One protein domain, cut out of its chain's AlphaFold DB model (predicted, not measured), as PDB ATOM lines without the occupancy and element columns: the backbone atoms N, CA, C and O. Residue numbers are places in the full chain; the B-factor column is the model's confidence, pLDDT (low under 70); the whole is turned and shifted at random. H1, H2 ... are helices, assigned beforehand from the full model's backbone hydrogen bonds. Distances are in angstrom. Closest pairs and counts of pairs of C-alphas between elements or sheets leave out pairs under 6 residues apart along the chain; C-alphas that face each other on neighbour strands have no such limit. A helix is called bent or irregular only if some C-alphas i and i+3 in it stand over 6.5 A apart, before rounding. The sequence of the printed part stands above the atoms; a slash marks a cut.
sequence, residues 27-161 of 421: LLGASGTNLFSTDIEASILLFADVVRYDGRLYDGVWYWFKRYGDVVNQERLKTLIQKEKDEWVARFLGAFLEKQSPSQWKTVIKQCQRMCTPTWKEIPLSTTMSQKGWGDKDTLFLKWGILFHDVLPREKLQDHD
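This is residues 27 to 161 of the 421 residues of an uncharacterized protein of Deltaproteobacteria bacterium RIFCSPHIGHO2_02_FULL_44_16 (UniProt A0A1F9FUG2). A helical body is built round H4, with H1 and H6 packed on opposite sides of it and H5 folded back along it as a hairpin; H3 lies side by side with H5 and makes a triangle with H4 and H5, and H2 meets the far end of H4. Long unnamed stretches lie round this body, and residues 30 to 38 stick out from it. The printed part has 135 residues, 68 of them in six named helices, H1 to H6 in order along the chain, with no named strand; the class is all helix, and the helix packing is part aligned, part crossed. It is compact, with a radius of gyration of the C-alphas of 14.7 A, and spans 44 by 38 by 24 A.

After residues 27 to 39 comes H1, residues 40 to 50. H2, residues 55 to 71, is close to H1 but not clearly touching, with the closest C-alphas, Phe 47 and Leu 57, 7.9 A apart. H3, residues 74 to 84, touches H1 at a steep tilt of 46 degrees, the closest C-alphas being Glu 41 and Leu 77, 5.3 A apart. H4, residues 87 to 100, is the hub. With residues 88 to 93 alone it touches H1, closest at the C-alphas of Ala 48 and Val 89, 5.6 A, at a steep tilt of 69 degrees, only just short of about perpendicular. H4 and H2 only just touch, with 3 pairs of C-alphas within 8 A, the closest being Lys 66 and Gln 100 at 6.9 A. H5, residues 106 to 115, forms a helical hairpin with H4 at a shallow tilt of 25 degrees; the closest C-alphas, Ala 90 and Cys 112, are 4.6 A apart. H5 touches H3 the same way at 10 degrees, a shallow tilt, with the C-alphas of Lys 78 and Val 108 closest at 5.4 A. H6, residues 139 to 143, touches H4, with the closest C-alphas, Ala 95 and Phe 141, 5.2 A apart. Every O i to N i+4 pair is within hydrogen-bond range in H3, H4, H5 and H6, against 6 of 7 in H1 and 11 of 13 in H2.

H1 begins at C-alpha 40 (88.650, 10.873, 81.597) and is 15.0 A long. H2, 23.5 A, has a kink of 57 degrees near residue 65 and is irregular, with C-alphas 67 and 70 lying 7.8 A apart. H3 is 15.4 A, H4 19.7 A, H5 14.6 A and H6 6.2 A long; H6 ends at C-alpha 143 (75.639, 33.154, 76.692).

The C-alphas farthest apart, Thr 119 and Asp 161, are 45.5 A apart. The printed part has no cut. The link from H5 to H6 is long, 23 residues; residues 123 to 124 in it pair with 146 to 147, parallel. Mean pLDDT of the printed part is 88.4; it is under 70 at residues 119 to 120, 127 to 135 and 150 to 152.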
ATOM      1  N   LEU A  27      89.754  13.597  93.112       94.38
ATOM      2  CA  LEU A  27      88.825  14.461  93.835       94.38
ATOM      3  C   LEU A  27      88.562  13.917  95.243       94.38
ATOM      4  O   LEU A  27      88.445  12.713  95.461       94.38
ATOM      5  N   LEU A  28      88.451  14.824  96.211       89.00
ATOM      6  CA  LEU A  28      88.015  14.501  97.567       89.00
ATOM      7  C   LEU A  28      86.481  14.492  97.617       89.00
ATOM      8  O   LEU A  28      85.845  15.550  97.662       89.00
ATOM      9  N   GLY A  29      85.892  13.295  97.601       83.56
ATOM     10  CA  GLY A  29      84.446  13.067  97.618       83.56
ATOM     11  C   GLY A  29      83.991  12.084  98.700       83.56
ATOM     12  O   GLY A  29      84.797  11.414  99.334       83.56
ATOM     13  N   ALA A  30      82.673  12.004  98.908       70.56
ATOM     14  CA  ALA A  30      82.060  11.193  99.970       70.56
ATOM     15  C   ALA A  30      81.770   9.729  99.573       70.56
ATOM     16  O   ALA A  30      81.367   8.938 100.423       70.56
ATOM     17  N   SER A  31      81.929   9.378  98.295       81.25
ATOM     18  CA  SER A  31      81.635   8.037  97.769       81.25
ATOM     19  C   SER A  31      82.899   7.168  97.688       81.25
ATOM     20  O   SER A  31      83.999   7.611  98.021       81.25
ATOM     21  N   GLY A  32      82.750   5.916  97.245       83.12
ATOM     22  CA  GLY A  32      83.879   5.010  97.010       83.12
ATOM     23  C   GLY A  32      84.860   5.529  95.952       83.12
ATOM     24  O   GLY A  32      84.664   6.584  95.357       83.12
ATOM     25  N   THR A  33      85.937   4.788  95.704       86.38
ATOM     26  CA  THR A  33      86.867   5.070  94.598       86.38
ATOM     27  C   THR A  33      86.707   3.991  93.537       86.38
ATOM     28  O   THR A  33      86.643   2.819  93.887       86.38
ATOM     29  N   ASN A  34      86.657   4.359  92.255       89.38
ATOM     30  CA  ASN A  34      86.674   3.390  91.159       89.38
ATOM     31  C   ASN A  34      88.009   2.624  91.146       89.38
ATOM     32  O   ASN A  34      89.079   3.232  91.084       89.38
ATOM     33  N   LEU A  35      87.946   1.294  91.181       85.31
ATOM     34  CA  LEU A  35      89.130   0.427  91.250       85.31
ATOM     35  C   LEU A  35      89.497  -0.213  89.908       85.31
ATOM     36  O   LEU A  35      90.508  -0.909  89.787       85.31
ATOM     37  N   PHE A  36      88.703   0.047  88.883       88.50
ATOM     38  CA  PHE A  36      88.953  -0.380  87.520       88.50
ATOM     39  C   PHE A  36      89.648   0.735  86.740       88.50
ATOM     40  O   PHE A  36      89.947   1.809  87.274       88.50
ATOM     41  N   SER A  37      89.911   0.481  85.455       88.88
ATOM     42  CA  SER A  37      90.368   1.531  84.551       88.88
ATOM     43  C   SER A  37      89.460   2.761  84.655       88.88
ATOM     44  O   SER A  37      88.298   2.614  85.015       88.88
ATOM     45  N   THR A  38      89.947   3.964  84.370       89.06
ATOM     46  CA  THR A  38      89.114   5.171  84.249       89.06
ATOM     47  C   THR A  38      89.237   5.714  82.840       89.06
ATOM     48  O   THR A  38      90.247   5.488  82.179       89.06
ATOM     49  N   ASP A  39      88.195   6.396  82.387       94.50
ATOM     50  CA  ASP A  39      88.169   7.111  81.124       94.50
ATOM     51  C   ASP A  39      87.806   8.569  81.401       94.50
ATOM     52  O   ASP A  39      86.662   8.887  81.737       94.50
ATOM     53  N   ILE A  40      88.796   9.452  81.284       96.81
ATOM     54  CA  ILE A  40      88.650  10.873  81.597       96.81
ATOM     55  C   ILE A  40      87.597  11.527  80.694       96.81
ATOM     56  O   ILE A  40      86.696  12.196  81.196       96.81
ATOM     57  N   GLU A  41      87.663  11.320  79.375       97.69
ATOM     58  CA  GLU A  41      86.736  11.982  78.450       97.69
ATOM     59  C   GLU A  41      85.301  11.463  78.593       97.69
ATOM     60  O   GLU A  41      84.364  12.259  78.547       97.69
ATOM     61  N   ALA A  42      85.109  10.163  78.835       96.19
ATOM     62  CA  ALA A  42      83.779   9.630  79.123       96.19
ATOM     63  C   ALA A  42      83.237  10.142  80.471       96.19
ATOM     64  O   ALA A  42      82.041  10.427  80.580       96.19
ATOM     65  N   SER A  43      84.091  10.293  81.492       97.31
ATOM     66  CA  SER A  43      83.707  10.847  82.805       97.31
ATOM     67  C   SER A  43      83.245  12.305  82.698       97.31
ATOM     68  O   SER A  43      82.317  12.717  83.394       97.31
ATOM     69  N   ILE A  44      83.853  13.080  81.791       97.88
ATOM     70  CA  ILE A  44      83.477  14.472  81.498       97.88
ATOM     71  C   ILE A  44      82.063  14.565  80.901       97.88
ATOM     72  O   ILE A  44      81.323  15.491  81.233       97.88
ATOM     73  N   LEU A  45      81.650  13.609  80.062       97.00
ATOM     74  CA  LEU A  45      80.279  13.588  79.538       97.00
ATOM     75  C   LEU A  45      79.257  13.310  80.638       97.00
ATOM     76  O   LEU A  45      78.247  14.002  80.711       97.00
ATOM     77  N   LEU A  46      79.524  12.335  81.517       96.94
ATOM     78  CA  LEU A  46      78.643  12.069  82.657       96.94
ATOM     79  C   LEU A  46      78.551  13.295  83.570       96.94
ATOM     80  O   LEU A  46      77.455  13.650  84.004       96.94
ATOM     81  N   PHE A  47      79.688  13.954  83.824       96.69
ATOM     82  CA  PHE A  47      79.774  15.181  84.616       96.69
ATOM     83  C   PHE A  47      78.771  16.249  84.161       96.69
ATOM     84  O   PHE A  47      78.112  16.845  85.014       96.69
ATOM     85  N   ALA A  48      78.594  16.436  82.848       95.62
ATOM     86  CA  ALA A  48      77.660  17.418  82.299       95.62
ATOM     87  C   ALA A  48      76.205  17.221  82.762       95.62
ATOM     88  O   ALA A  48      75.463  18.194  82.884       95.62
ATOM     89  N   ASP A  49      75.795  15.988  83.065       93.75
ATOM     90  CA  ASP A  49      74.456  15.695  83.580       93.75
ATOM     91  C   ASP A  49      74.399  15.672  85.105       93.75
ATOM     92  O   ASP A  49      73.488  16.252  85.702       93.75
ATOM     93  N   VAL A  50      75.370  15.035  85.767       93.62
ATOM     94  CA  VAL A  50      75.323  14.863  87.231       93.62
ATOM     95  C   VAL A  50      75.476  16.173  87.995       93.62
ATOM     96  O   VAL A  50      74.950  16.312  89.100       93.62
ATOM     97  N   VAL A  51      76.128  17.168  87.394       91.25
ATOM     98  CA  VAL A  51      76.319  18.492  87.989       91.25
ATOM     99  C   VAL A  51      75.002  19.213  88.295       91.25
ATOM    100  O   VAL A  51      74.936  20.035  89.209       91.25
ATOM    101  N   ARG A  52      73.929  18.862  87.575       89.25
ATOM    102  CA  ARG A  52      72.589  19.414  87.801       89.25
ATOM    103  C   ARG A  52      72.013  19.008  89.155       89.25
ATOM    104  O   ARG A  52      71.171  19.716  89.713       89.25
ATOM    105  N   TYR A  53      72.487  17.880  89.678       89.25
ATOM    106  CA  TYR A  53      71.996  17.246  90.892       89.25
ATOM    107  C   TYR A  53      72.963  17.386  92.077       89.25
ATOM    108  O   TYR A  53      72.506  17.364  93.218       89.25
ATOM    109  N   ASP A  54      74.269  17.564  91.834       88.56
ATOM    110  CA  ASP A  54      75.279  17.766  92.883       88.56
ATOM    111  C   ASP A  54      76.314  18.840  92.507       88.56
ATOM    112  O   ASP A  54      77.347  18.568  91.889       88.56
ATOM    113  N   GLY A  55      76.070  20.077  92.951       86.50
ATOM    114  CA  GLY A  55      76.973  21.208  92.714       86.50
ATOM    115  C   GLY A  55      78.363  21.049  93.344       86.50
ATOM    116  O   GLY A  55      79.314  21.668  92.883       86.50
ATOM    117  N   ARG A  56      78.545  20.172  94.344       87.38
ATOM    118  CA  ARG A  56      79.879  19.936  94.934       87.38
ATOM    119  C   ARG A  56      80.827  19.282  93.932       87.38
ATOM    120  O   ARG A  56      82.040  19.454  94.056       87.38
ATOM    121  N   LEU A  57      80.281  18.528  92.976       90.69
ATOM    122  CA  LEU A  57      81.061  17.914  91.911       90.69
ATOM    123  C   LEU A  57      81.512  18.962  90.886       90.69
ATOM    124  O   LEU A  57      82.638  18.863  90.411       90.69
ATOM    125  N   TYR A  58      80.703  20.000  90.615       91.50
ATOM    126  CA  TYR A  58      81.131  21.154  89.804       91.50
ATOM    127  C   TYR A  58      82.423  21.750  90.350       91.50
ATOM    128  O   TYR A  58      83.406  21.814  89.621       91.50
ATOM    129  N   ASP A  59      82.435  22.118  91.635       88.75
ATOM    130  CA  ASP A  59      83.583  22.762  92.281       88.75
ATOM    131  C   ASP A  59      84.860  21.922  92.127       88.75
ATOM    132  O   ASP A  59      85.923  22.432  91.766       88.75
ATOM    133  N   GLY A  60      84.746  20.618  92.394       92.00
ATOM    134  CA  GLY A  60      85.876  19.699  92.340       92.00
ATOM    135  C   GLY A  60      86.389  19.481  90.917       92.00
ATOM    136  O   GLY A  60      87.595  19.556  90.684       92.00
ATOM    137  N   VAL A  61      85.490  19.255  89.953       94.88
ATOM    138  CA  VAL A  61      85.862  19.041  88.545       94.88
ATOM    139  C   VAL A  61      86.405  20.325  87.930       94.88
ATOM    140  O   VAL A  61      87.387  20.286  87.191       94.88
ATOM    141  N   TRP A  62      85.839  21.478  88.288       93.75
ATOM    142  CA  TRP A  62      86.343  22.790  87.901       93.75
ATOM    143  C   TRP A  62      87.809  22.964  88.300       93.75
ATOM    144  O   TRP A  62      88.648  23.331  87.475       93.75
ATOM    145  N   TYR A  63      88.131  22.668  89.562       92.94
ATOM    146  CA  TYR A  63      89.498  22.758  90.060       92.94
ATOM    147  C   TYR A  63      90.413  21.683  89.448       92.94
ATOM    148  O   TYR A  63      91.568  21.968  89.127       92.94
ATOM    149  N   TRP A  64      89.897  20.473  89.206       95.88
ATOM    150  CA  TRP A  64      90.632  19.417  88.506       95.88
ATOM    151  C   TRP A  64      91.055  19.852  87.100       95.88
ATOM    152  O   TRP A  64      92.227  19.727  86.760       95.88
ATOM    153  N   PHE A  65      90.152  20.443  86.311       96.00
ATOM    154  CA  PHE A  65      90.467  20.947  84.967       96.00
ATOM    155  C   PHE A  65      91.516  22.056  84.976       96.00
ATOM    156  O   PHE A  65      92.370  22.092  84.093       96.00
ATOM    157  N   LYS A  66      91.505  22.925  85.989       93.69
ATOM    158  CA  LYS A  66      92.535  23.957  86.141       93.69
ATOM    159  C   LYS A  66      93.938  23.354  86.298       93.69
ATOM    160  O   LYS A  66      94.905  23.952  85.836       93.69
ATOM    161  N   ARG A  67      94.055  22.195  86.958       94.69
ATOM    162  CA  ARG A  67      95.343  21.545  87.260       94.69
ATOM    163  C   ARG A  67      95.762  20.480  86.246       94.69
ATOM    164  O   ARG A  67      96.953  20.314  86.019       94.69
ATOM    165  N   TYR A  68      94.797  19.760  85.685       96.62
ATOM    166  CA  TYR A  68      95.002  18.561  84.869       96.62
ATOM    167  C   TYR A  68      94.283  18.632  83.517       96.62
ATOM    168  O   TYR A  68      94.241  17.649  82.789       96.62
ATOM    169  N   GLY A  69      93.676  19.761  83.143       96.44
ATOM    170  CA  GLY A  69      92.940  19.875  81.878       96.44
ATOM    171  C   GLY A  69      93.816  19.675  80.635       96.44
ATOM    172  O   GLY A  69      93.309  19.339  79.569       96.44
ATOM    173  N   ASP A  70      95.128  19.858  80.763       96.12
ATOM    174  CA  ASP A  70      96.118  19.586  79.724       96.12
ATOM    175  C   ASP A  70      96.220  18.097  79.375       96.12
ATOM    176  O   ASP A  70      96.483  17.777  78.220       96.12
ATOM    177  N   VAL A  71      95.935  17.189  80.317       96.88
ATOM    178  CA  VAL A  71      95.994  15.735  80.091       96.88
ATOM    179  C   VAL A  71      94.753  15.161  79.402       96.88
ATOM    180  O   VAL A  71      94.672  13.949  79.187       96.88
ATOM    181  N   VAL A  72      93.758  15.984  79.080       97.88
ATOM    182  CA  VAL A  72      92.521  15.551  78.420       97.88
ATOM    183  C   VAL A  72      92.732  15.499  76.912       97.88
ATOM    184  O   VAL A  72      93.157  16.466  76.277       97.88
ATOM    185  N   ASN A  73      92.369  14.377  76.301       97.50
ATOM    186  CA  ASN A  73      92.446  14.206  74.861       97.50
ATOM    187  C   ASN A  73      91.294  14.957  74.177       97.50
ATOM    188  O   ASN A  73      90.193  14.431  74.012       97.50
ATOM    189  N   GLN A  74      91.561  16.199  73.766       97.31
ATOM    190  CA  GLN A  74      90.557  17.094  73.181       97.31
ATOM    191  C   GLN A  74      89.896  16.532  71.918       97.31
ATOM    192  O   GLN A  74      88.695  16.706  71.717       97.31
ATOM    193  N   GLU A  75      90.661  15.848  71.063       95.94
ATOM    194  CA  GLU A  75      90.132  15.265  69.830       95.94
ATOM    195  C   GLU A  75      89.158  14.127  70.135       95.94
ATOM    196  O   GLU A  75      88.081  14.062  69.544       95.94
ATOM    197  N   ARG A  76      89.492  13.283  71.118       96.12
ATOM    198  CA  ARG A  76      88.596  12.225  71.586       96.12
ATOM    199  C   ARG A  76      87.357  12.793  72.274       96.12
ATOM    200  O   ARG A  76      86.251  12.371  71.948       96.12
ATOM    201  N   LEU A  77      87.517  13.788  73.151       97.81
ATOM    202  CA  LEU A  77      86.396  14.470  73.803       97.81
ATOM    203  C   LEU A  77      85.430  15.061  72.767       97.81
ATOM    204  O   LEU A  77      84.224  14.853  72.853       97.81
ATOM    205  N   LYS A  78      85.959  15.728  71.736       96.94
ATOM    206  CA  LYS A  78      85.175  16.266  70.618       96.94
ATOM    207  C   LYS A  78      84.374  15.178  69.895       96.94
ATOM    208  O   LYS A  78      83.195  15.384  69.611       96.94
ATOM    209  N   THR A  79      84.993  14.031  69.603       95.88
ATOM    210  CA  THR A  79      84.310  12.884  68.979       95.88
ATOM    211  C   THR A  79      83.202  12.331  69.865       95.88
ATOM    212  O   THR A  79      82.116  12.047  69.363       95.88
ATOM    213  N   LEU A  80      83.448  12.202  71.168       95.94
ATOM    214  CA  LEU A  80      82.451  11.721  72.118       95.94
ATOM    215  C   LEU A  80      81.256  12.678  72.215       95.94
ATOM    216  O   LEU A  80      80.125  12.243  72.029       95.94
ATOM    217  N   ILE A  81      81.495  13.986  72.374       96.38
ATOM    218  CA  ILE A  81      80.433  15.009  72.366       96.38
ATOM    219  C   ILE A  81      79.593  14.897  71.087       96.38
ATOM    220  O   ILE A  81      78.368  14.844  71.147       96.38
ATOM    221  N   GLN A  82      80.242  14.798  69.921       95.25
ATOM    222  CA  GLN A  82      79.545  14.662  68.641       95.25
ATOM    223  C   GLN A  82      78.696  13.383  68.554       95.25
ATOM    224  O   GLN A  82      77.610  13.414  67.971       95.25
ATOM    225  N   LYS A  83      79.182  12.263  69.101       93.88
ATOM    226  CA  LYS A  83      78.465  10.979  69.120       93.88
ATOM    227  C   LYS A  83      77.227  11.016  70.010       93.88
ATOM    228  O   LYS A  83      76.215  10.442  69.617       93.88
ATOM    229  N   GLU A  84      77.295  11.700  71.151       91.31
ATOM    230  CA  GLU A  84      76.162  11.805  72.079       91.31
ATOM    231  C   GLU A  84      74.973  12.560  71.469       91.31
ATOM    232  O   GLU A  84      73.833  12.264  71.812       91.31
ATOM    233  N   LYS A  85      75.219  13.494  70.532       91.94
ATOM    234  CA  LYS A  85      74.175  14.308  69.869       91.94
ATOM    235  C   LYS A  85      73.227  15.000  70.860       91.94
ATOM    236  O   LYS A  85      72.066  15.248  70.548       91.94
ATOM    237  N   ASP A  86      73.744  15.318  72.038       92.75
ATOM    238  CA  ASP A  86      72.991  15.905  73.133       92.75
ATOM    239  C   ASP A  86      73.313  17.399  73.238       92.75
ATOM    240  O   ASP A  86      74.452  17.803  73.498       92.75
ATOM    241  N   GLU A  87      72.298  18.225  72.999       93.50
ATOM    242  CA  GLU A  87      72.427  19.676  73.041       93.50
ATOM    243  C   GLU A  87      72.724  20.195  74.456       93.50
ATOM    244  O   GLU A  87      73.489  21.149  74.596       93.50
ATOM    245  N   TRP A  88      72.183  19.563  75.505       92.94
ATOM    246  CA  TRP A  88      72.476  19.947  76.887       92.94
ATOM    247  C   TRP A  88      73.963  19.760  77.189       92.94
ATOM    248  O   TRP A  88      74.628  20.698  77.637       92.94
ATOM    249  N   VAL A  89      74.504  18.582  76.867       95.12
ATOM    250  CA  VAL A  89      75.935  18.286  77.039       95.12
ATOM    251  C   VAL A  89      76.791  19.280  76.259       95.12
ATOM    252  O   VAL A  89      77.768  19.804  76.796       95.12
ATOM    253  N   ALA A  90      76.414  19.582  75.013       96.00
ATOM    254  CA  ALA A  90      77.133  20.543  74.184       96.00
ATOM    255  C   ALA A  90      77.137  21.949  74.803       96.00
ATOM    256  O   ALA A  90      78.205  22.553  74.914       96.00
ATOM    257  N   ARG A  91      75.978  22.455  75.245       95.38
ATOM    258  CA  ARG A  91      75.856  23.779  75.878       95.38
ATOM    259  C   ARG A  91      76.655  23.859  77.170       95.38
ATOM    260  O   ARG A  91      77.437  24.791  77.347       95.38
ATOM    261  N   PHE A  92      76.491  22.870  78.049       95.56
ATOM    262  CA  PHE A  92      77.161  22.857  79.342       95.56
ATOM    263  C   PHE A  92      78.677  22.766  79.187       95.56
ATOM    264  O   PHE A  92      79.393  23.598  79.741       95.56
ATOM    265  N   LEU A  93      79.182  21.806  78.405       97.19
ATOM    266  CA  LEU A  93      80.624  21.663  78.197       97.19
ATOM    267  C   LEU A  93      81.206  22.845  77.420       97.19
ATOM    268  O   LEU A  93      82.324  23.261  77.706       97.19
ATOM    269  N   GLY A  94      80.452  23.424  76.484       96.88
ATOM    270  CA  GLY A  94      80.840  24.643  75.783       96.88
ATOM    271  C   GLY A  94      81.084  25.806  76.745       96.88
ATOM    272  O   GLY A  94      82.170  26.386  76.735       96.88
ATOM    273  N   ALA A  95      80.117  26.081  77.626       95.62
ATOM    274  CA  ALA A  95      80.241  27.099  78.666       95.62
ATOM    275  C   ALA A  95      81.368  26.778  79.656       95.62
ATOM    276  O   ALA A  95      82.236  27.605  79.920       95.62
ATOM    277  N   PHE A  96      81.398  25.551  80.177       96.00
ATOM    278  CA  PHE A  96      82.394  25.122  81.152       96.00
ATOM    279  C   PHE A  96      83.822  25.292  80.612       96.00
ATOM    280  O   PHE A  96      84.659  25.909  81.267       96.00
ATOM    281  N   LEU A  97      84.103  24.809  79.397       96.88
ATOM    282  CA  LEU A  97      85.437  24.874  78.796       96.88
ATOM    283  C   LEU A  97      85.824  26.292  78.358       96.88
ATOM    284  O   LEU A  97      86.993  26.666  78.480       96.88
ATOM    285  N   GLU A  98      84.866  27.095  77.881       96.19
ATOM    286  CA  GLU A  98      85.112  28.507  77.572       96.19
ATOM    287  C   GLU A  98      85.437  29.292  78.849       96.19
ATOM    288  O   GLU A  98      86.365  30.092  78.842       96.19
ATOM    289  N   LYS A  99      84.775  29.012  79.975       93.62
ATOM    290  CA  LYS A  99      85.124  29.641  81.256       93.62
ATOM    291  C   LYS A  99      86.498  29.178  81.776       93.62
ATOM    292  O   LYS A  99      87.169  29.943  82.458       93.62
ATOM    293  N   GLN A 100      86.923  27.943  81.479       92.94
ATOM    294  CA  GLN A 100      88.219  27.404  81.924       92.94
ATOM    295  C   GLN A 100      89.389  28.049  81.176       92.94
ATOM    296  O   GLN A 100      90.291  28.616  81.787       92.94
ATOM    297  N   SER A 101      89.403  27.914  79.846       94.44
ATOM    298  CA  SER A 101      90.487  28.409  78.990       94.44
ATOM    299  C   SER A 101      90.052  28.410  77.514       94.44
ATOM    300  O   SER A 101      90.234  27.410  76.807       94.44
ATOM    301  N   PRO A 102      89.488  29.518  76.992       93.94
ATOM    302  CA  PRO A 102      88.967  29.570  75.622       93.94
ATOM    303  C   PRO A 102      90.003  29.206  74.551       93.94
ATOM    304  O   PRO A 102      89.667  28.610  73.527       93.94
ATOM    305  N   SER A 103      91.269  29.578  74.769       95.88
ATOM    306  CA  SER A 103      92.363  29.329  73.827       95.88
ATOM    307  C   SER A 103      92.742  27.851  73.774       95.88
ATOM    308  O   SER A 103      92.895  27.312  72.677       95.88
ATOM    309  N   GLN A 104      92.831  27.190  74.932       95.38
ATOM    310  CA  GLN A 104      93.144  25.765  75.031       95.38
ATOM    311  C   GLN A 104      92.058  24.908  74.383       95.38
ATOM    312  O   GLN A 104      92.388  23.964  73.674       95.38
ATOM    313  N   TRP A 105      90.784  25.243  74.601       97.50
ATOM    314  CA  TRP A 105      89.641  24.396  74.237       97.50
ATOM    315  C   TRP A 105      88.920  24.828  72.959       97.50
ATOM    316  O   TRP A 105      87.814  24.362  72.675       97.50
ATOM    317  N   LYS A 106      89.529  25.713  72.164       97.69
ATOM    318  CA  LYS A 106      88.909  26.359  70.995       97.69
ATOM    319  C   LYS A 106      88.214  25.378  70.043       97.69
ATOM    320  O   LYS A 106      87.138  25.678  69.524       97.69
ATOM    321  N   THR A 107      88.823  24.224  69.773       97.75
ATOM    322  CA  THR A 107      88.280  23.223  68.836       97.75
ATOM    323  C   THR A 107      87.060  22.501  69.405       97.75
ATOM    324  O   THR A 107      86.089  22.300  68.674       97.75
ATOM    325  N   VAL A 108      87.082  22.164  70.697       98.06
ATOM    326  CA  VAL A 108      85.966  21.527  71.409       98.06
ATOM    327  C   VAL A 108      84.809  22.512  71.561       98.06
ATOM    328  O   VAL A 108      83.684  22.187  71.192       98.06
ATOM    329  N   ILE A 109      85.090  23.754  71.968       98.19
ATOM    330  CA  ILE A 109      84.098  24.834  72.068       98.19
ATOM    331  C   ILE A 109      83.388  25.047  70.725       98.19
ATOM    332  O   ILE A 109      82.161  25.091  70.665       98.19
ATOM    333  N   LYS A 110      84.140  25.110  69.618       97.62
ATOM    334  CA  LYS A 110      83.560  25.247  68.274       97.62
ATOM    335  C   LYS A 110      82.678  24.056  67.892       97.62
ATOM    336  O   LYS A 110      81.685  24.237  67.190       97.62
ATOM    337  N   GLN A 111      83.034  22.843  68.316       97.56
ATOM    338  CA  GLN A 111      82.185  21.671  68.108       97.56
ATOM    339  C   GLN A 111      80.877  21.793  68.895       97.56
ATOM    340  O   GLN A 111      79.818  21.588  68.310       97.56
ATOM    341  N   CYS A 112      80.940  22.192  70.168       97.38
ATOM    342  CA  CYS A 112      79.756  22.450  70.985       97.38
ATOM    343  C   CYS A 112      78.838  23.500  70.342       97.38
ATOM    344  O   CYS A 112      77.647  23.254  70.191       97.38
ATOM    345  N   GLN A 113      79.390  24.625  69.868       95.88
ATOM    346  CA  GLN A 113      78.620  25.685  69.198       95.88
ATOM    347  C   GLN A 113      77.843  25.173  67.981       95.88
ATOM    348  O   GLN A 113      76.691  25.541  67.790       95.88
ATOM    349  N   ARG A 114      78.452  24.302  67.166       95.69
ATOM    350  CA  ARG A 114      77.802  23.712  65.980       95.69
ATOM    351  C   ARG A 114      76.623  22.804  66.321       95.69
ATOM    352  O   ARG A 114      75.799  22.550  65.451       95.69
ATOM    353  N   MET A 115      76.594  22.274  67.538       94.38
ATOM    354  CA  MET A 115      75.542  21.381  68.017       94.38
ATOM    355  C   MET A 115      74.427  22.122  68.754       94.38
ATOM    356  O   MET A 115      73.373  21.540  68.984       94.38
ATOM    357  N   CYS A 116      74.649  23.382  69.129       91.69
ATOM    358  CA  CYS A 116      73.653  24.184  69.826       91.69
ATOM    359  C   CYS A 116      72.686  24.810  68.823       91.69
ATOM    360  O   CYS A 116      73.104  25.409  67.828       91.69
ATOM    361  N   THR A 117      71.392  24.717  69.104       87.25
ATOM    362  CA  THR A 117      70.389  25.453  68.338       87.25
ATOM    363  C   THR A 117      70.363  26.926  68.777       87.25
ATOM    364  O   THR A 117      70.656  27.240  69.931       87.25
ATOM    365  N   PRO A 118      70.013  27.880  67.896       77.00
ATOM    366  CA  PRO A 118      69.933  29.295  68.271       77.00
ATOM    367  C   PRO A 118      68.770  29.633  69.216       77.00
ATOM    368  O   PRO A 118      68.600  30.797  69.571       77.00
ATOM    369  N   THR A 119      67.917  28.669  69.571       67.31
ATOM    370  CA  THR A 119      66.721  28.929  70.371       67.31
ATOM    371  C   THR A 119      67.103  29.242  71.818       67.31
ATOM    372  O   THR A 119      67.791  28.488  72.508       67.31
ATOM    373  N   TRP A 120      66.656  30.412  72.271       58.69
ATOM    374  CA  TRP A 120      66.919  30.955  73.600       58.69
ATOM    375  C   TRP A 120      65.886  30.426  74.591       58.69
ATOM    376  O   TRP A 120      64.951  31.128  74.968       58.69
ATOM    377  N   LYS A 121      66.030  29.166  75.002       74.31
ATOM    378  CA  LYS A 121      65.387  28.695  76.230       74.31
ATOM    379  C   LYS A 121      66.453  28.648  77.311       74.31
ATOM    380  O   LYS A 121      67.386  27.861  77.215       74.31
ATOM    381  N   GLU A 122      66.327  29.521  78.303       80.94
ATOM    382  CA  GLU A 122      67.181  29.500  79.486       80.94
ATOM    383  C   GLU A 122      66.942  28.199  80.272       80.94
ATOM    384  O   GLU A 122      65.814  27.904  80.675       80.94
ATOM    385  N   ILE A 123      67.996  27.404  80.473       81.94
ATOM    386  CA  ILE A 123      67.939  26.120  81.180       81.94
ATOM    387  C   ILE A 123      68.640  26.271  82.538       81.94
ATOM    388  O   ILE A 123      69.828  26.598  82.567       81.94
ATOM    389  N   PRO A 124      67.965  26.024  83.675       82.56
ATOM    390  CA  PRO A 124      68.612  25.993  84.985       82.56
ATOM    391  C   PRO A 124      69.700  24.923  85.042       82.56
ATOM    392  O   PRO A 124      69.428  23.763  84.717       82.56
ATOM    393  N   LEU A 125      70.906  25.287  85.502       79.88
ATOM    394  CA  LEU A 125      71.942  24.284  85.744       79.88
ATOM    395  C   LEU A 125      71.493  23.324  86.843       79.88
ATOM    396  O   LEU A 125      71.463  22.121  86.622       79.88
ATOM    397  N   SER A 126      71.116  23.843  88.012       76.44
ATOM    398  CA  SER A 126      70.645  22.998  89.107       76.44
ATOM    399  C   SER A 126      69.134  22.805  89.062       76.44
ATOM    400  O   SER A 126      68.381  23.772  88.954       76.44
ATOM    401  N   THR A 127      68.696  21.555  89.207       67.62
ATOM    402  CA  THR A 127      67.280  21.190  89.376       67.62
ATOM    403  C   THR A 127      66.864  21.104  90.848       67.62
ATOM    404  O   THR A 127      65.676  21.017  91.145       67.62
ATOM    405  N   THR A 128      67.826  21.128  91.777       58.81
ATOM    406  CA  THR A 128      67.615  20.807  93.199       58.81
ATOM    407  C   THR A 128      68.039  21.908  94.170       58.81
ATOM    408  O   THR A 128      67.637  21.868  95.334       58.81
ATOM    409  N   MET A 129      68.829  22.901  93.747       52.59
ATOM    410  CA  MET A 129      69.242  23.987  94.638       52.59
ATOM    411  C   MET A 129      68.096  24.966  94.900       52.59
ATOM    412  O   MET A 129      67.536  25.560  93.981       52.59
ATOM    413  N   SER A 130      67.794  25.195  96.181       51.38
ATOM    414  CA  SER A 130      66.973  26.331  96.595       51.38
ATOM    415  C   SER A 130      67.628  27.632  96.121       51.38
ATOM    416  O   SER A 130      68.819  27.819  96.356       51.38
ATOM    417  N   GLN A 131      66.856  28.555  95.542       51.28
ATOM    418  CA  GLN A 131      67.323  29.866  95.048       51.28
ATOM    419  C   GLN A 131      67.988  30.765  96.118       51.28
ATOM    420  O   GLN A 131      68.514  31.830  95.803       51.28
ATOM    421  N   LYS A 132      67.972  30.372  97.399       45.62
ATOM    422  CA  LYS A 132      68.651  31.100  98.477       45.62
ATOM    423  C   LYS A 132      70.170  30.946  98.353       45.62
ATOM    424  O   LYS A 132      70.690  29.849  98.527       45.62
ATOM    425  N   GLY A 133      70.865  32.063  98.129       53.66
ATOM    426  CA  GLY A 133      72.333  32.133  98.084       53.66
ATOM    427  C   GLY A 133      72.935  32.186  96.680       53.66
ATOM    428  O   GLY A 133      74.136  31.987  96.530       53.66
ATOM    429  N   TRP A 134      72.119  32.430  95.654       60.00
ATOM    430  CA  TRP A 134      72.594  32.692  94.299       60.00
ATOM    431  C   TRP A 134      73.304  34.057  94.257       60.00
ATOM    432  O   TRP A 134      72.727  35.059  94.679       60.00
ATOM    433  N   GLY A 135      74.571  34.069  93.823       63.91
ATOM    434  CA  GLY A 135      75.319  35.293  93.506       63.91
ATOM    435  C   GLY A 135      74.818  35.935  92.212       63.91
ATOM    436  O   GLY A 135      73.682  35.702  91.806       63.91
ATOM    437  N   ASP A 136      75.655  36.710  91.526       76.94
ATOM    438  CA  ASP A 136      75.302  37.208  90.194       76.94
ATOM    439  C   ASP A 136      75.254  36.063  89.168       76.94
ATOM    440  O   ASP A 136      75.953  35.047  89.287       76.94
ATOM    441  N   LYS A 137      74.395  36.219  88.150       83.44
ATOM    442  CA  LYS A 137      74.320  35.279  87.024       83.44
ATOM    443  C   LYS A 137      75.668  35.239  86.310       83.44
ATOM    444  O   LYS A 137      76.206  36.277  85.926       83.44
ATOM    445  N   ASP A 138      76.166  34.037  86.059       88.88
ATOM    446  CA  ASP A 138      77.368  33.846  85.261       88.88
ATOM    447  C   ASP A 138      77.065  34.193  83.795       88.88
ATOM    448  O   ASP A 138      76.298  33.509  83.109       88.88
ATOM    449  N   THR A 139      77.653  35.290  83.315       90.31
ATOM    450  CA  THR A 139      77.396  35.831  81.972       90.31
ATOM    451  C   THR A 139      77.829  34.881  80.861       90.31
ATOM    452  O   THR A 139      77.241  34.886  79.777       90.31
ATOM    453  N   LEU A 140      78.825  34.034  81.124       91.25
ATOM    454  CA  LEU A 140      79.328  33.074  80.160       91.25
ATOM    455  C   LEU A 140      78.386  31.877  80.076       91.25
ATOM    456  O   LEU A 140      77.975  31.529  78.978       91.25
ATOM    457  N   PHE A 141      77.942  31.300  81.192       92.06
ATOM    458  CA  PHE A 141      76.898  30.267  81.144       92.06
ATOM    459  C   PHE A 141      75.600  30.791  80.514       92.06
ATOM    460  O   PHE A 141      74.995  30.100  79.689       92.06
ATOM    461  N   LEU A 142      75.232  32.045  80.796       90.81
ATOM    462  CA  LEU A 142      74.060  32.684  80.201       90.81
ATOM    463  C   LEU A 142      74.172  32.819  78.675       90.81
ATOM    464  O   LEU A 142      73.199  32.558  77.968       90.81
ATOM    465  N   LYS A 143      75.361  33.141  78.143       91.81
ATOM    466  CA  LYS A 143      75.639  33.154  76.692       91.81
ATOM    467  C   LYS A 143      75.347  31.803  76.025       91.81
ATOM    468  O   LYS A 143      74.968  31.769  74.857       91.81
ATOM    469  N   TRP A 144      75.494  30.700  76.754       93.25
ATOM    470  CA  TRP A 144      75.173  29.348  76.284       93.25
ATOM    471  C   TRP A 144      73.724  28.922  76.582       93.25
ATOM    472  O   TRP A 144      73.343  27.779  76.317       93.25
ATOM    473  N   GLY A 145      72.894  29.836  77.090       91.94
ATOM    474  CA  GLY A 145      71.502  29.585  77.460       91.94
ATOM    475  C   GLY A 145      71.342  28.854  78.792       91.94
ATOM    476  O   GLY A 145      70.302  28.244  79.019       91.94
ATOM    477  N   ILE A 146      72.351  28.877  79.669       90.50
ATOM    478  CA  ILE A 146      72.320  28.185  80.959       90.50
ATOM    479  C   ILE A 146      72.225  29.202  82.095       90.50
ATOM    480  O   ILE A 146      73.055  30.098  82.229       90.50
ATOM    481  N   LEU A 147      71.232  29.025  82.963       87.81
ATOM    482  CA  LEU A 147      71.110  29.780  84.205       87.81
ATOM    483  C   LEU A 147      71.987  29.136  85.276       87.81
ATOM    484  O   LEU A 147      71.632  28.112  85.868       87.81
ATOM    485  N   PHE A 148      73.131  29.762  85.523       84.62
ATOM    486  CA  PHE A 148      74.080  29.390  86.561       84.62
ATOM    487  C   PHE A 148      74.490  30.626  87.361       84.62
ATOM    488  O   PHE A 148      74.561  31.728  86.819       84.62
ATOM    489  N   HIS A 149      74.745  30.431  88.650       79.88
ATOM    490  CA  HIS A 149      75.239  31.475  89.542       79.88
ATOM    491  C   HIS A 149      76.652  31.111  89.927       79.88
ATOM    492  O   HIS A 149      76.925  29.936  90.176       79.88
ATOM    493  N   ASP A 150      77.537  32.100  89.935       69.88
ATOM    494  CA  ASP A 150      78.946  31.826  90.157       69.88
ATOM    495  C   ASP A 150      79.163  31.226  91.555       69.88
ATOM    496  O   ASP A 150      78.618  31.697  92.557       69.88
ATOM    497  N   VAL A 151      79.947  30.153  91.611       68.69
ATOM    498  CA  VAL A 151      80.329  29.482  92.854       68.69
ATOM    499  C   VAL A 151      81.844  29.515  92.924       68.69
ATOM    500  O   VAL A 151      82.516  29.071  91.995       68.69
ATOM    501  N   LEU A 152      82.384  30.033  94.031       68.38
ATOM    502  CA  LEU A 152      83.823  30.031  94.272       68.38
ATOM    503  C   LEU A 152      84.315  28.578  94.418       68.38
ATOM    504  O   LEU A 152      83.955  27.915  95.400       68.38
ATOM    505  N   PRO A 153      85.141  28.071  93.483       72.06
ATOM    506  CA  PRO A 153      85.605  26.693  93.525       72.06
ATOM    507  C   PRO A 153      86.492  26.472  94.748       72.06
ATOM    508  O   PRO A 153      87.390  27.265  95.035       72.06
ATOM    509  N   ARG A 154      86.267  25.366  95.458       79.94
ATOM    510  CA  ARG A 154      87.112  24.943  96.579       79.94
ATOM    511  C   ARG A 154      88.133  23.922  96.103       79.94
ATOM    512  O   ARG A 154      87.779  22.984  95.393       79.94
ATOM    513  N   GLU A 155      89.380  24.076  96.538       81.88
ATOM    514  CA  GLU A 155      90.422  23.079  96.305       81.88
ATOM    515  C   GLU A 155      90.062  21.781  97.040       81.88
ATOM    516  O   GLU A 155      90.024  21.722  98.269       81.88
ATOM    517  N   LYS A 156      89.721  20.749  96.264       86.81
ATOM    518  CA  LYS A 156      89.314  19.426  96.752       86.81
ATOM    519  C   LYS A 156      90.021  18.329  95.970       86.81
ATOM    520  O   LYS A 156      89.373  17.463  95.385       86.81
ATOM    521  N   LEU A 157      91.347  18.402  95.927       92.94
ATOM    522  CA  LEU A 157      92.177  17.390  95.286       92.94
ATOM    523  C   LEU A 157      93.090  16.713  96.300       92.94
ATOM    524  O   LEU A 157      93.567  17.336  97.245       92.94
ATOM    525  N   GLN A 158      93.327  15.433  96.057       93.69
ATOM    526  CA  GLN A 158      94.418  14.661  96.627       93.69
ATOM    527  C   GLN A 158      95.766  15.233  96.172       93.69
ATOM    528  O   GLN A 158      95.846  16.009  95.212       93.69
ATOM    529  N   ASP A 159      96.845  14.823  96.838       93.00
ATOM    530  CA  ASP A 159      98.188  15.186  96.405       93.00
ATOM    531  C   ASP A 159      98.509  14.611  95.016       93.00
ATOM    532  O   ASP A 159      98.007  13.563  94.600       93.00
ATOM    533  N   HIS A 160      99.359  15.322  94.274       93.75
ATOM    534  CA  HIS A 160      99.696  14.959  92.899       93.75
ATOM    535  C   HIS A 160     100.295  13.550  92.797       93.75
ATOM    536  O   HIS A 160      99.960  12.809  91.872       93.75
ATOM    537  N   ASP A 161     101.128  13.160  93.761       91.94
ATOM    538  CA  ASP A 161     101.776  11.853  93.745       91.94
ATOM    539  C   ASP A 161     100.767  10.729  93.975       91.94
ATOM    540  O   ASP A 161     100.836   9.694  93.308       91.94
TER     541      ASP A 161